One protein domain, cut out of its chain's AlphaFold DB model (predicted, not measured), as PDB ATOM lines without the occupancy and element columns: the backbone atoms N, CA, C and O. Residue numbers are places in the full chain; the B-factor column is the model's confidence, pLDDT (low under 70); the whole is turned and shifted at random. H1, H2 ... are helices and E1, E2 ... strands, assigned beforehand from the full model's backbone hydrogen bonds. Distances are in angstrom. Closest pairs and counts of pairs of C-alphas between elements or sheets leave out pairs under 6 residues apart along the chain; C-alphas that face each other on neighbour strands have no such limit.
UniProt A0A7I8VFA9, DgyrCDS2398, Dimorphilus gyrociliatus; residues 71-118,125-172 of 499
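Overview. This is residues 71 to 118 and 125 to 172 of the 499 residues of the protein "DgyrCDS2398" of Dimorphilus gyrociliatus (UniProt A0A7I8VFA9). Two antiparallel sheets of four strands each stand face to face as a sandwich, their strands nearly aligned, and one long hairpin of chain is wound over both as a jelly roll. The short helix H1 sits at one end of the sandwich, just past the end of E1. The printed part has 96 residues, with one named helix and eight named strands in the order E1 H1 E2 E3 E4 E5 E6 E7 E8; the sheets run E1 E8 E3 E6 and E2 E7 E4 E5. The class is mostly strand, though under half of the residues are in named elements. The whole is compact, with a radius of gyration of the C-alphas of 12.7 A, and spans 36 by 28 by 27 A.

Arrangement. Begin at residues 71 to 72, which pair in parallel with residues 98 to 99 of E2, residues 96 to 99. Next comes E1, residues 78 to 81, an edge strand antiparallel to E8, residues 164 to 171; look for N 80 and O 166 at 2.8 A. H1, residues 82 to 86, only grazes this sheet with its residues 82 to 83, and its O i to N i+4 pair is within hydrogen-bond range. E8 is also antiparallel to E3, residues 105 to 112, with N 109 and O 167 at 2.8 A. E3 is antiparallel to the edge strand E6, residues 145 to 148, with N 108 and O 147 at 2.8 A. In the other sheet, edge strand E2 is antiparallel to E7, residues 153 to 158, with N 96 and O 156 at 2.8 A. E7 is antiparallel to E4, residues 128 to 131, with N 129 and O 157 at 2.8 A. E4 forms a hairpin with the edge strand E5, residues 138 to 140, with N 140 and O 128 at 2.8 A. The sheets' facing parts are 10.2 A centre to centre, their best planes 8 degrees apart. The jelly roll nests four antiparallel pairs: E1 with E8, E2 with E7, E3 with E6, E4 with E5.

Along the chain. Find C-alpha 78 at (312.908, 531.928, 380.216), where E1 begins. E3 runs 22.7 A from C-alpha 105 at (302.223, 539.560, 386.194). E7 is 16.5 A long, and E8 runs 22.0 A to C-alpha 171 at (301.399, 534.860, 384.169).

Size, cuts and confidence. The C-alphas of Lys 102 and Arg 116, the two farthest apart, are 38.3 A apart. Residues 119 to 124 are not printed, and C-alphas 118 and 125 are 10.6 A apart across this cut. Of the links that are printed whole, none is long. The mean pLDDT of the printed part is 90.3; residues 89 to 92 and 116 to 118 are under 70.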
ATOM      1  N   PHE A  71     313.972 543.027 379.195       86.88
ATOM      2  CA  PHE A  71     313.747 541.628 378.865       86.88
ATOM      3  C   PHE A  71     312.247 541.375 378.813       86.88
ATOM      4  O   PHE A  71     311.537 541.544 379.809       86.88
ATOM      5  N   ALA A  72     311.764 540.974 377.641       91.75
ATOM      6  CA  ALA A  72     310.374 540.596 377.462       91.75
ATOM      7  C   ALA A  72     310.093 539.290 378.222       91.75
ATOM      8  O   ALA A  72     310.616 538.229 377.871       91.75
ATOM      9  N   ALA A  73     309.264 539.371 379.259       92.12
ATOM     10  CA  ALA A  73     308.709 538.206 379.925       92.12
ATOM     11  C   ALA A  73     307.559 537.660 379.065       92.12
ATOM     12  O   ALA A  73     306.560 538.342 378.831       92.12
ATOM     13  N   THR A  74     307.719 536.432 378.575       94.25
ATOM     14  CA  THR A  74     306.723 535.725 377.757       94.25
ATOM     15  C   THR A  74     305.982 534.682 378.582       94.25
ATOM     16  O   THR A  74     306.406 534.353 379.684       94.25
ATOM     17  N   THR A  75     304.900 534.120 378.046       93.62
ATOM     18  CA  THR A  75     304.200 532.984 378.675       93.62
ATOM     19  C   THR A  75     305.091 531.751 378.821       93.62
ATOM     20  O   THR A  75     304.907 530.974 379.750       93.62
ATOM     21  N   ASN A  76     306.062 531.583 377.921       94.44
ATOM     22  CA  ASN A  76     307.062 530.529 378.017       94.44
ATOM     23  C   ASN A  76     308.135 530.935 379.021       94.44
ATOM     24  O   ASN A  76     308.632 532.067 378.963       94.44
ATOM     25  N   SER A  77     308.511 529.998 379.891       94.75
ATOM     26  CA  SER A  77     309.579 530.210 380.857       94.75
ATOM     27  C   SER A  77     310.895 530.508 380.155       94.75
ATOM     28  O   SER A  77     311.303 529.813 379.225       94.75
ATOM     29  N   ARG A  78     311.568 531.545 380.635       95.00
ATOM     30  CA  ARG A  78     312.908 531.928 380.216       95.00
ATOM     31  C   ARG A  78     313.847 531.841 381.400       95.00
ATOM     32  O   ARG A  78     313.424 531.966 382.548       95.00
ATOM     33  N   TYR A  79     315.122 531.635 381.104       93.75
ATOM     34  CA  TYR A  79     316.133 531.388 382.116       93.75
ATOM     35  C   TYR A  79     317.287 532.375 381.971       93.75
ATOM     36  O   TYR A  79     317.699 532.717 380.860       93.75
ATOM     37  N   LEU A  80     317.794 532.834 383.111       91.62
ATOM     38  CA  LEU A  80     319.025 533.600 383.243       91.62
ATOM     39  C   LEU A  80     319.933 532.866 384.221       91.62
ATOM     40  O   LEU A  80     319.576 532.659 385.378       91.62
ATOM     41  N   SER A  81     321.111 532.471 383.752       90.25
ATOM     42  CA  SER A  81     322.111 531.820 384.595       90.25
ATOM     43  C   SER A  81     323.127 532.827 385.129       90.25
ATOM     44  O   SER A  81     323.426 533.837 384.481       90.25
ATOM     45  N   THR A  82     323.754 532.495 386.258       87.56
ATOM     46  CA  THR A  82     324.904 533.248 386.777       87.56
ATOM     47  C   THR A  82     325.998 533.435 385.732       87.56
ATOM     48  O   THR A  82     326.637 534.480 385.712       87.56
ATOM     49  N   ARG A  83     326.225 532.467 384.831       82.44
ATOM     50  CA  ARG A  83     327.269 532.582 383.800       82.44
ATOM     51  C   ARG A  83     326.970 533.679 382.794       82.44
ATOM     52  O   ARG A  83     327.873 534.429 382.432       82.44
ATOM     53  N   THR A  84     325.713 533.791 382.365       82.44
ATOM     54  CA  THR A  84     325.286 534.845 381.436       82.44
ATOM     55  C   THR A  84     325.548 536.227 382.037       82.44
ATOM     56  O   THR A  84     325.930 537.150 381.328       82.44
ATOM     57  N   ILE A  85     325.411 536.343 383.358       82.69
ATOM     58  CA  ILE A  85     325.591 537.585 384.113       82.69
ATOM     59  C   ILE A  85     327.085 537.843 384.400       82.69
ATOM     60  O   ILE A  85     327.588 538.920 384.091       82.69
ATOM     61  N   LYS A  86     327.839 536.837 384.877       81.06
ATOM     62  CA  LYS A  86     329.281 536.918 385.206       81.06
ATOM     63  C   LYS A  86     330.163 537.350 384.032       81.06
ATOM     64  O   LYS A  86     331.222 537.924 384.271       81.06
ATOM     65  N   LYS A  87     329.743 537.122 382.779       76.50
ATOM     66  CA  LYS A  87     330.462 537.621 381.589       76.50
ATOM     67  C   LYS A  87     330.682 539.142 381.613       76.50
ATOM     68  O   LYS A  87     331.590 539.627 380.949       76.50
ATOM     69  N   PHE A  88     329.915 539.886 382.410       73.00
ATOM     70  CA  PHE A  88     330.090 541.321 382.582       73.00
ATOM     71  C   PHE A  88     330.715 541.607 383.955       73.00
ATOM     72  O   PHE A  88     330.083 541.382 384.987       73.00
ATOM     73  N   LYS A  89     331.949 542.136 383.964       64.69
ATOM     74  CA  LYS A  89     332.760 542.442 385.167       64.69
ATOM     75  C   LYS A  89     332.073 543.367 386.194       64.69
ATOM     76  O   LYS A  89     332.472 543.362 387.349       64.69
ATOM     77  N   ASP A  90     331.023 544.093 385.792       68.31
ATOM     78  CA  ASP A  90     330.206 544.985 386.638       68.31
ATOM     79  C   ASP A  90     328.705 544.611 386.662       68.31
ATOM     80  O   ASP A  90     327.860 545.411 387.068       68.31
ATOM     81  N   SER A  91     328.342 543.406 386.211       58.75
ATOM     82  CA  SER A  91     326.942 542.957 386.067       58.75
ATOM     83  C   SER A  91     326.104 543.068 387.335       58.75
ATOM     84  O   SER A  91     324.918 543.361 387.240       58.75
ATOM     85  N   PHE A  92     326.694 542.870 388.514       65.12
ATOM     86  CA  PHE A  92     325.976 542.948 389.793       65.12
ATOM     87  C   PHE A  92     325.445 544.359 390.095       65.12
ATOM     88  O   PHE A  92     324.516 544.528 390.877       65.12
ATOM     89  N   LYS A  93     325.972 545.387 389.416       73.56
ATOM     90  CA  LYS A  93     325.441 546.758 389.462       73.56
ATOM     91  C   LYS A  93     324.386 547.025 388.386       73.56
ATOM     92  O   LYS A  93     323.744 548.072 388.419       73.56
ATOM     93  N   CYS A  94     324.221 546.119 387.423       83.38
ATOM     94  CA  CYS A  94     323.326 546.291 386.291       83.38
ATOM     95  C   CYS A  94     321.949 545.687 386.604       83.38
ATOM     96  O   CYS A  94     321.798 544.465 386.671       83.38
ATOM     97  N   PRO A  95     320.916 546.515 386.800       89.88
ATOM     98  CA  PRO A  95     319.596 546.004 387.111       89.88
ATOM     99  C   PRO A  95     318.953 545.332 385.896       89.88
ATOM    100  O   PRO A  95     318.846 545.918 384.819       89.88
ATOM    101  N   ILE A  96     318.457 544.114 386.087       91.44
ATOM    102  CA  ILE A  96     317.715 543.359 385.081       91.44
ATOM    103  C   ILE A  96     316.278 543.892 385.065       91.44
ATOM    104  O   ILE A  96     315.506 543.642 385.989       91.44
ATOM    105  N   LYS A  97     315.903 544.639 384.026       93.62
ATOM    106  CA  LYS A  97     314.527 545.123 383.849       93.62
ATOM    107  C   LYS A  97     313.708 544.056 383.125       93.62
ATOM    108  O   LYS A  97     313.944 543.793 381.947       93.62
ATOM    109  N   LEU A  98     312.749 543.448 383.812       95.44
ATOM    110  CA  LEU A  98     311.805 542.505 383.215       95.44
ATOM    111  C   LEU A  98     310.495 543.233 382.908       95.44
ATOM    112  O   LEU A  98     309.966 543.951 383.761       95.44
ATOM    113  N   LYS A  99     309.971 543.041 381.697       96.69
ATOM    114  CA  LYS A  99     308.730 543.662 381.229       96.69
ATOM    115  C   LYS A  99     307.825 542.625 380.574       96.69
ATOM    116  O   LYS A  99     308.216 541.992 379.598       96.69
ATOM    117  N   ALA A 100     306.615 542.474 381.088       97.25
ATOM    118  CA  ALA A 100     305.543 541.708 380.471       97.25
ATOM    119  C   ALA A 100     304.599 542.631 379.679       97.25
ATOM    120  O   ALA A 100     304.715 543.859 379.696       97.25
ATOM    121  N   GLU A 101     303.642 542.038 378.970       96.75
ATOM    122  CA  GLU A 101     302.505 542.781 378.424       96.75
ATOM    123  C   GLU A 101     301.645 543.358 379.560       96.75
ATOM    124  O   GLU A 101     301.473 542.722 380.605       96.75
ATOM    125  N   LYS A 102     301.071 544.551 379.355       96.25
ATOM    126  CA  LYS A 102     300.250 545.225 380.374       96.25
ATOM    127  C   LYS A 102     299.160 544.292 380.899       96.25
ATOM    128  O   LYS A 102     298.447 543.670 380.117       96.25
ATOM    129  N   GLY A 103     299.009 544.222 382.220       95.12
ATOM    130  CA  GLY A 103     298.019 543.370 382.883       95.12
ATOM    131  C   GLY A 103     298.445 541.910 383.086       95.12
ATOM    132  O   GLY A 103     297.736 541.158 383.760       95.12
ATOM    133  N   ARG A 104     299.598 541.493 382.559       97.12
ATOM    134  CA  ARG A 104     300.259 540.272 383.020       97.12
ATOM    135  C   ARG A 104     301.122 540.576 384.237       97.12
ATOM    136  O   ARG A 104     301.648 541.677 384.380       97.12
ATOM    137  N   LYS A 105     301.267 539.571 385.090       97.44
ATOM    138  CA  LYS A 105     302.223 539.560 386.194       97.44
ATOM    139  C   LYS A 105     303.456 538.771 385.775       97.44
ATOM    140  O   LYS A 105     303.386 537.942 384.870       97.44
ATOM    141  N   ILE A 106     304.573 538.999 386.440       98.06
ATOM    142  CA  ILE A 106     305.828 538.289 386.227       98.06
ATOM    143  C   ILE A 106     306.026 537.351 387.413       98.06
ATOM    144  O   ILE A 106     306.096 537.793 388.560       98.06
ATOM    145  N   LEU A 107     306.107 536.056 387.125       97.94
ATOM    146  CA  LEU A 107     306.513 535.040 388.083       97.94
ATOM    147  C   LEU A 107     308.015 534.819 387.933       97.94
ATOM    148  O   LEU A 107     308.491 534.407 386.877       97.94
ATOM    149  N   LEU A 108     308.747 535.097 389.000       97.62
ATOM    150  CA  LEU A 108     310.158 534.795 389.154       97.62
ATOM    151  C   LEU A 108     310.310 533.564 390.040       97.62
ATOM    152  O   LEU A 108     309.691 533.474 391.095       97.62
ATOM    153  N   THR A 109     311.165 532.636 389.636       96.75
ATOM    154  CA  THR A 109     311.618 531.519 390.464       96.75
ATOM    155  C   THR A 109     313.131 531.561 390.514       96.75
ATOM    156  O   THR A 109     313.800 531.534 389.482       96.75
ATOM    157  N   PHE A 110     313.660 531.680 391.723       93.88
ATOM    158  CA  PHE A 110     315.085 531.718 391.974       93.88
ATOM    159  C   PHE A 110     315.546 530.356 392.483       93.88
ATOM    160  O   PHE A 110     315.152 529.925 393.568       93.88
ATOM    161  N   GLU A 111     316.392 529.693 391.707       91.56
ATOM    162  CA  GLU A 111     316.950 528.389 392.032       91.56
ATOM    163  C   GLU A 111     318.445 528.533 392.302       91.56
ATOM    164  O   GLU A 111     319.219 529.015 391.471       91.56
ATOM    165  N   ARG A 112     318.857 528.158 393.511       88.81
ATOM    166  CA  ARG A 112     320.257 528.200 393.922       88.81
ATOM    167  C   ARG A 112     320.894 526.873 393.535       88.81
ATOM    168  O   ARG A 112     320.463 525.837 394.027       88.81
ATOM    169  N   LEU A 113     321.920 526.919 392.689       86.06
ATOM    170  CA  LEU A 113     322.538 525.707 392.152       86.06
ATOM    171  C   LEU A 113     323.648 525.151 393.063       86.06
ATOM    172  O   LEU A 113     323.966 523.972 392.987       86.06
ATOM    173  N   LYS A 114     324.252 525.988 393.923       81.19
ATOM    174  CA  LYS A 114     325.260 525.563 394.914       81.19
ATOM    175  C   LYS A 114     324.940 526.037 396.320       81.19
ATOM    176  O   LYS A 114     324.649 527.217 396.520       81.19
ATOM    177  N   GLY A 115     325.164 525.165 397.297       71.50
ATOM    178  CA  GLY A 115     325.168 525.485 398.723       71.50
ATOM    179  C   GLY A 115     324.155 524.655 399.501       71.50
ATOM    180  O   GLY A 115     323.050 524.415 399.020       71.50
ATOM    181  N   ARG A 116     324.540 524.243 400.714       67.31
ATOM    182  CA  ARG A 116     323.616 523.599 401.649       67.31
ATOM    183  C   ARG A 116     322.486 524.559 401.991       67.31
ATOM    184  O   ARG A 116     322.701 525.773 402.070       67.31
ATOM    185  N   ASP A 117     321.307 523.998 402.222       69.38
ATOM    186  CA  ASP A 117     320.198 524.721 402.824       69.38
ATOM    187  C   ASP A 117     320.647 525.209 404.203       69.38
ATOM    188  O   ASP A 117     320.774 524.446 405.160       69.38
ATOM    189  N   VAL A 118     321.010 526.490 404.281       67.75
ATOM    190  CA  VAL A 118     321.434 527.098 405.538       67.75
ATOM    191  C   VAL A 118     320.201 527.135 406.427       67.75
ATOM    192  O   VAL A 118     319.247 527.862 406.138       67.75
ATOM    193  N   ALA A 125     321.526 536.370 403.919       88.69
ATOM    194  CA  ALA A 125     322.177 537.330 403.036       88.69
ATOM    195  C   ALA A 125     321.439 537.359 401.678       88.69
ATOM    196  O   ALA A 125     321.299 536.308 401.042       88.69
ATOM    197  N   PRO A 126     320.917 538.517 401.237       91.06
ATOM    198  CA  PRO A 126     320.115 538.601 400.024       91.06
ATOM    199  C   PRO A 126     320.971 538.303 398.793       91.06
ATOM    200  O   PRO A 126     321.997 538.942 398.571       91.06
ATOM    201  N   ILE A 127     320.530 537.348 397.975       91.25
ATOM    202  CA  ILE A 127     321.210 536.995 396.724       91.25
ATOM    203  C   ILE A 127     320.774 537.939 395.607       91.25
ATOM    204  O   ILE A 127     321.591 538.403 394.809       91.25
ATOM    205  N   ALA A 128     319.481 538.246 395.574       93.69
ATOM    206  CA  ALA A 128     318.895 539.206 394.659       93.69
ATOM    207  C   ALA A 128     317.849 540.067 395.371       93.69
ATOM    208  O   ALA A 128     317.260 539.658 396.368       93.69
ATOM    209  N   VAL A 129     317.597 541.254 394.836       95.00
ATOM    210  CA  VAL A 129     316.559 542.179 395.292       95.00
ATOM    211  C   VAL A 129     315.632 542.459 394.125       95.00
ATOM    212  O   VAL A 129     316.086 542.794 393.031       95.00
ATOM    213  N   VAL A 130     314.332 542.311 394.353       97.00
ATOM    214  CA  VAL A 130     313.298 542.666 393.383       97.00
ATOM    215  C   VAL A 130     312.695 544.002 393.786       97.00
ATOM    216  O   VAL A 130     312.130 544.137 394.869       97.00
ATOM    217  N   GLU A 131     312.816 544.982 392.903       97.19
ATOM    218  CA  GLU A 131     312.197 546.296 393.009       97.19
ATOM    219  C   GLU A 131     310.989 546.365 392.069       97.19
ATOM    220  O   GLU A 131     311.063 546.001 390.891       97.19
ATOM    221  N   GLU A 132     309.871 546.850 392.594       97.44
ATOM    222  CA  GLU A 132     308.629 547.059 391.858       97.44
ATOM    223  C   GLU A 132     308.107 548.467 392.161       97.44
ATOM    224  O   GLU A 132     308.220 548.951 393.288       97.44
ATOM    225  N   GLU A 133     307.570 549.146 391.149       96.44
ATOM    226  CA  GLU A 133     307.114 550.531 391.281       96.44
ATOM    227  C   GLU A 133     305.994 550.643 392.330       96.44
ATOM    228  O   GLU A 133     305.024 549.885 392.309       96.44
ATOM    229  N   GLY A 134     306.151 551.563 393.287       96.62
ATOM    230  CA  GLY A 134     305.197 551.757 394.385       96.62
ATOM    231  C   GLY A 134     305.243 550.698 395.496       96.62
ATOM    232  O   GLY A 134     304.422 550.748 396.410       96.62
ATOM    233  N   LYS A 135     306.189 549.749 395.463       97.44
ATOM    234  CA  LYS A 135     306.361 548.721 396.500       97.44
ATOM    235  C   LYS A 135     307.745 548.764 397.136       97.44
ATOM    236  O   LYS A 135     308.722 549.192 396.530       97.44
ATOM    237  N   ARG A 136     307.835 548.282 398.381       97.12
ATOM    238  CA  ARG A 136     309.127 548.097 399.057       97.12
ATOM    239  C   ARG A 136     309.927 546.984 398.358       97.12
ATOM    240  O   ARG A 136     309.323 545.962 398.021       97.12
ATOM    241  N   PRO A 137     311.250 547.147 398.169       96.88
ATOM    242  CA  PRO A 137     312.094 546.104 397.596       96.88
ATOM    243  C   PRO A 137     312.005 544.798 398.393       96.88
ATOM    244  O   PRO A 137     311.935 544.821 399.624       96.88
ATOM    245  N   ARG A 138     312.013 543.654 397.702       96.50
ATOM    246  CA  ARG A 138     311.944 542.327 398.329       96.50
ATOM    247  C   ARG A 138     313.212 541.528 398.073       96.50
ATOM    248  O   ARG A 138     313.611 541.326 396.930       96.50
ATOM    249  N   ASN A 139     313.793 541.016 399.150       94.56
ATOM    250  CA  ASN A 139     314.991 540.188 399.106       94.56
ATOM    251  C   ASN A 139     314.649 538.737 398.729       94.56
ATOM    252  O   ASN A 139     313.756 538.116 399.317       94.56
ATOM    253  N   LEU A 140     315.382 538.197 397.757       93.50
ATOM    254  CA  LEU A 140     315.401 536.790 397.375       93.50
ATOM    255  C   LEU A 140     316.685 536.169 397.904       93.50
ATOM    256  O   LEU A 140     317.784 536.632 397.600       93.50
ATOM    257  N   CYS A 141     316.550 535.139 398.722       90.56
ATOM    258  CA  CYS A 141     317.692 534.541 399.398       90.56
ATOM    259  C   CYS A 141     317.499 533.046 399.705       90.56
ATOM    260  O   CYS A 141     318.482 532.336 399.912       90.56
ATOM    261  N   ARG A 142     316.249 532.551 399.705       88.38
ATOM    262  CA  ARG A 142     315.965 531.128 399.922       88.38
ATOM    263  C   ARG A 142     316.235 530.319 398.655       88.38
ATOM    264  O   ARG A 142     316.069 530.821 397.541       88.38
ATOM    265  N   LYS A 143     316.587 529.046 398.832       86.94
ATOM    266  CA  LYS A 143     316.569 528.058 397.748       86.94
ATOM    267  C   LYS A 143     315.129 527.910 397.240       86.94
ATOM    268  O   LYS A 143     314.194 527.873 398.037       86.94
ATOM    269  N   ASN A 144     314.958 527.872 395.920       90.00
ATOM    270  CA  ASN A 144     313.669 527.704 395.237       90.00
ATOM    271  C   ASN A 144     312.616 528.763 395.612       90.00
ATOM    272  O   ASN A 144     311.416 528.492 395.644       90.00
ATOM    273  N   GLN A 145     313.060 529.989 395.906       94.00
ATOM    274  CA  GLN A 145     312.155 531.075 396.261       94.00
ATOM    275  C   GLN A 145     311.397 531.572 395.031       94.00
ATOM    276  O   GLN A 145     311.999 531.968 394.031       94.00
ATOM    277  N   THR A 146     310.073 531.627 395.133       96.62
ATOM    278  CA  THR A 146     309.210 532.219 394.111       96.62
ATOM    279  C   THR A 146     308.794 533.640 394.494       96.62
ATOM    280  O   THR A 146     308.601 533.977 395.666       96.62
ATOM    281  N   TYR A 147     308.677 534.506 393.491       97.56
ATOM    282  CA  TYR A 147     308.178 535.871 393.611       97.56
ATOM    283  C   TYR A 147     307.186 536.148 392.486       97.56
ATOM    284  O   TYR A 147     307.517 535.991 391.316       97.56
ATOM    285  N   GLU A 148     305.986 536.602 392.830       97.94
ATOM    286  CA  GLU A 148     304.979 537.049 391.868       97.94
ATOM    287  C   GLU A 148     304.839 538.572 391.965       97.94
ATOM    288  O   GLU A 148     304.563 539.107 393.043       97.94
ATOM    289  N   SER A 149     305.038 539.277 390.850       98.00
ATOM    290  CA  SER A 149     304.841 540.730 390.795       98.00
ATOM    291  C   SER A 149     303.359 541.107 390.871       98.00
ATOM    292  O   SER A 149     302.471 540.313 390.556       98.00
ATOM    293  N   SER A 150     303.060 542.349 391.254       96.88
ATOM    294  CA  SER A 150     301.711 542.910 391.058       96.88
ATOM    295  C   SER A 150     301.480 543.509 389.673       96.88
ATOM    296  O   SER A 150     300.339 543.515 389.218       96.88
ATOM    297  N   GLY A 151     302.526 544.019 389.029       96.31
ATOM    298  CA  GLY A 151     302.478 544.723 387.754       96.31
ATOM    299  C   GLY A 151     303.227 544.008 386.632       96.31
ATOM    300  O   GLY A 151     303.756 542.908 386.801       96.31
ATOM    301  N   ASP A 152     303.293 544.672 385.479       97.25
ATOM    302  CA  ASP A 152     303.948 544.190 384.257       97.25
ATOM    303  C   ASP A 152     305.448 544.507 384.211       97.25
ATOM    304  O   ASP A 152     306.108 544.178 383.226       97.25
ATOM    305  N   ARG A 153     306.005 545.174 385.229       97.44
ATOM    306  CA  ARG A 153     307.405 545.613 385.255       97.44
ATOM    307  C   ARG A 153     308.023 545.383 386.615       97.44
ATOM    308  O   ARG A 153     307.483 545.824 387.622       97.44
ATOM    309  N   ILE A 154     309.188 544.750 386.615       97.44
ATOM    310  CA  ILE A 154     310.019 544.605 387.806       97.44
ATOM    311  C   ILE A 154     311.483 544.791 387.442       97.44
ATOM    312  O   ILE A 154     311.902 544.584 386.300       97.44
ATOM    313  N   LYS A 155     312.268 545.176 388.437       95.62
ATOM    314  CA  LYS A 155     313.703 545.373 388.327       95.62
ATOM    315  C   LYS A 155     314.386 544.420 389.300       95.62
ATOM    316  O   LYS A 155     314.125 544.467 390.493       95.62
ATOM    317  N   VAL A 156     315.232 543.534 388.790       94.75
ATOM    318  CA  VAL A 156     315.948 542.536 389.594       94.75
ATOM    319  C   VAL A 156     317.415 542.933 389.680       94.75
ATOM    320  O   VAL A 156     318.084 543.081 388.660       94.75
ATOM    321  N   ILE A 157     317.915 543.122 390.895       92.56
ATOM    322  CA  ILE A 157     319.308 543.468 391.181       92.56
ATOM    323  C   ILE A 157     319.956 542.254 391.834       92.56
ATOM    324  O   ILE A 157     319.497 541.801 392.878       92.56
ATOM    325  N   ILE A 158     321.006 541.710 391.226       91.88
ATOM    326  CA  ILE A 158     321.744 540.575 391.790       91.88
ATOM    327  C   ILE A 158     322.859 541.126 392.676       91.88
ATOM    328  O   ILE A 158     323.707 541.869 392.193       91.88
ATOM    329  N   LEU A 159     322.865 540.764 393.956       90.94
ATOM    330  CA  LEU A 159     323.829 541.273 394.933       90.94
ATOM    331  C   LEU A 159     325.045 540.361 395.085       90.94
ATOM    332  O   LEU A 159     326.162 540.856 395.217       90.94
ATOM    333  N   THR A 160     324.849 539.039 395.053       86.81
ATOM    334  CA  THR A 160     325.935 538.077 395.293       86.81
ATOM    335  C   THR A 160     326.235 537.214 394.063       86.81
ATOM    336  O   THR A 160     325.307 536.670 393.459       86.81
ATOM    337  N   PRO A 161     327.519 536.989 393.718       81.38
ATOM    338  CA  PRO A 161     327.957 536.193 392.566       81.38
ATOM    339  C   PRO A 161     327.851 534.672 392.777       81.38
ATOM    340  O   PRO A 161     328.717 533.912 392.334       81.38
ATOM    341  N   THR A 162     326.807 534.203 393.455       86.88
ATOM    342  CA  THR A 162     326.566 532.772 393.676       86.88
ATOM    343  C   THR A 162     326.066 532.096 392.404       86.88
ATOM    344  O   THR A 162     325.498 532.747 391.528       86.88
ATOM    345  N   ASP A 163     326.250 530.783 392.292       88.44
ATOM    346  CA  ASP A 163     325.699 530.019 391.172       88.44
ATOM    347  C   ASP A 163     324.188 529.815 391.371       88.44
ATOM    348  O   ASP A 163     323.735 529.225 392.355       88.44
ATOM    349  N   PHE A 164     323.409 530.361 390.444       90.19
ATOM    350  CA  PHE A 164     321.958 530.392 390.439       90.19
ATOM    351  C   PHE A 164     321.411 530.274 389.018       90.19
ATOM    352  O   PHE A 164     322.079 530.571 388.018       90.19
ATOM    353  N   LEU A 165     320.145 529.885 388.970       91.75
ATOM    354  CA  LEU A 165     319.294 529.901 387.803       91.75
ATOM    355  C   LEU A 165     318.047 530.721 388.144       91.75
ATOM    356  O   LEU A 165     317.286 530.400 389.053       91.75
ATOM    357  N   LEU A 166     317.853 531.824 387.430       94.19
ATOM    358  CA  LEU A 166     316.669 532.661 387.548       94.19
ATOM    359  C   LEU A 166     315.714 532.296 386.414       94.19
ATOM    360  O   LEU A 166     315.954 532.638 385.256       94.19
ATOM    361  N   ARG A 167     314.621 531.617 386.753       95.75
ATOM    362  CA  ARG A 167     313.511 531.353 385.839       95.75
ATOM    363  C   ARG A 167     312.501 532.487 385.941       95.75
ATOM    364  O   ARG A 167     312.129 532.894 387.039       95.75
ATOM    365  N   TYR A 168     312.033 532.989 384.809       96.94
ATOM    366  CA  TYR A 168     311.006 534.019 384.765       96.94
ATOM    367  C   TYR A 168     309.990 533.750 383.659       96.94
ATOM    368  O   TYR A 168     310.335 533.278 382.575       96.94
ATOM    369  N   GLU A 169     308.727 534.052 383.932       97.06
ATOM    370  CA  GLU A 169     307.628 533.915 382.977       97.06
ATOM    371  C   GLU A 169     306.519 534.928 383.258       97.06
ATOM    372  O   GLU A 169     306.355 535.407 384.380       97.06
ATOM    373  N   ALA A 170     305.744 535.261 382.232       97.75
ATOM    374  CA  ALA A 170     304.566 536.098 382.362       97.75
ATOM    375  C   ALA A 170     303.329 535.230 382.635       97.75
ATOM    376  O   ALA A 170     302.978 534.351 381.846       97.75
ATOM    377  N   ARG A 171     302.644 535.509 383.744       97.38
ATOM    378  CA  ARG A 171     301.399 534.860 384.169       97.38
ATOM    379  C   ARG A 171     300.214 535.805 383.998       97.38
ATOM    380  O   ARG A 171     300.325 537.022 384.156       97.38
ATOM    381  N   GLY A 172     299.054 535.230 383.707       96.88
ATOM    382  CA  GLY A 172     297.833 535.980 383.450       96.88
ATOM    383  C   GLY A 172     297.664 536.369 381.984       96.88
ATOM    384  O   GLY A 172     298.503 536.117 381.114       96.88
TER     385      GLY A 172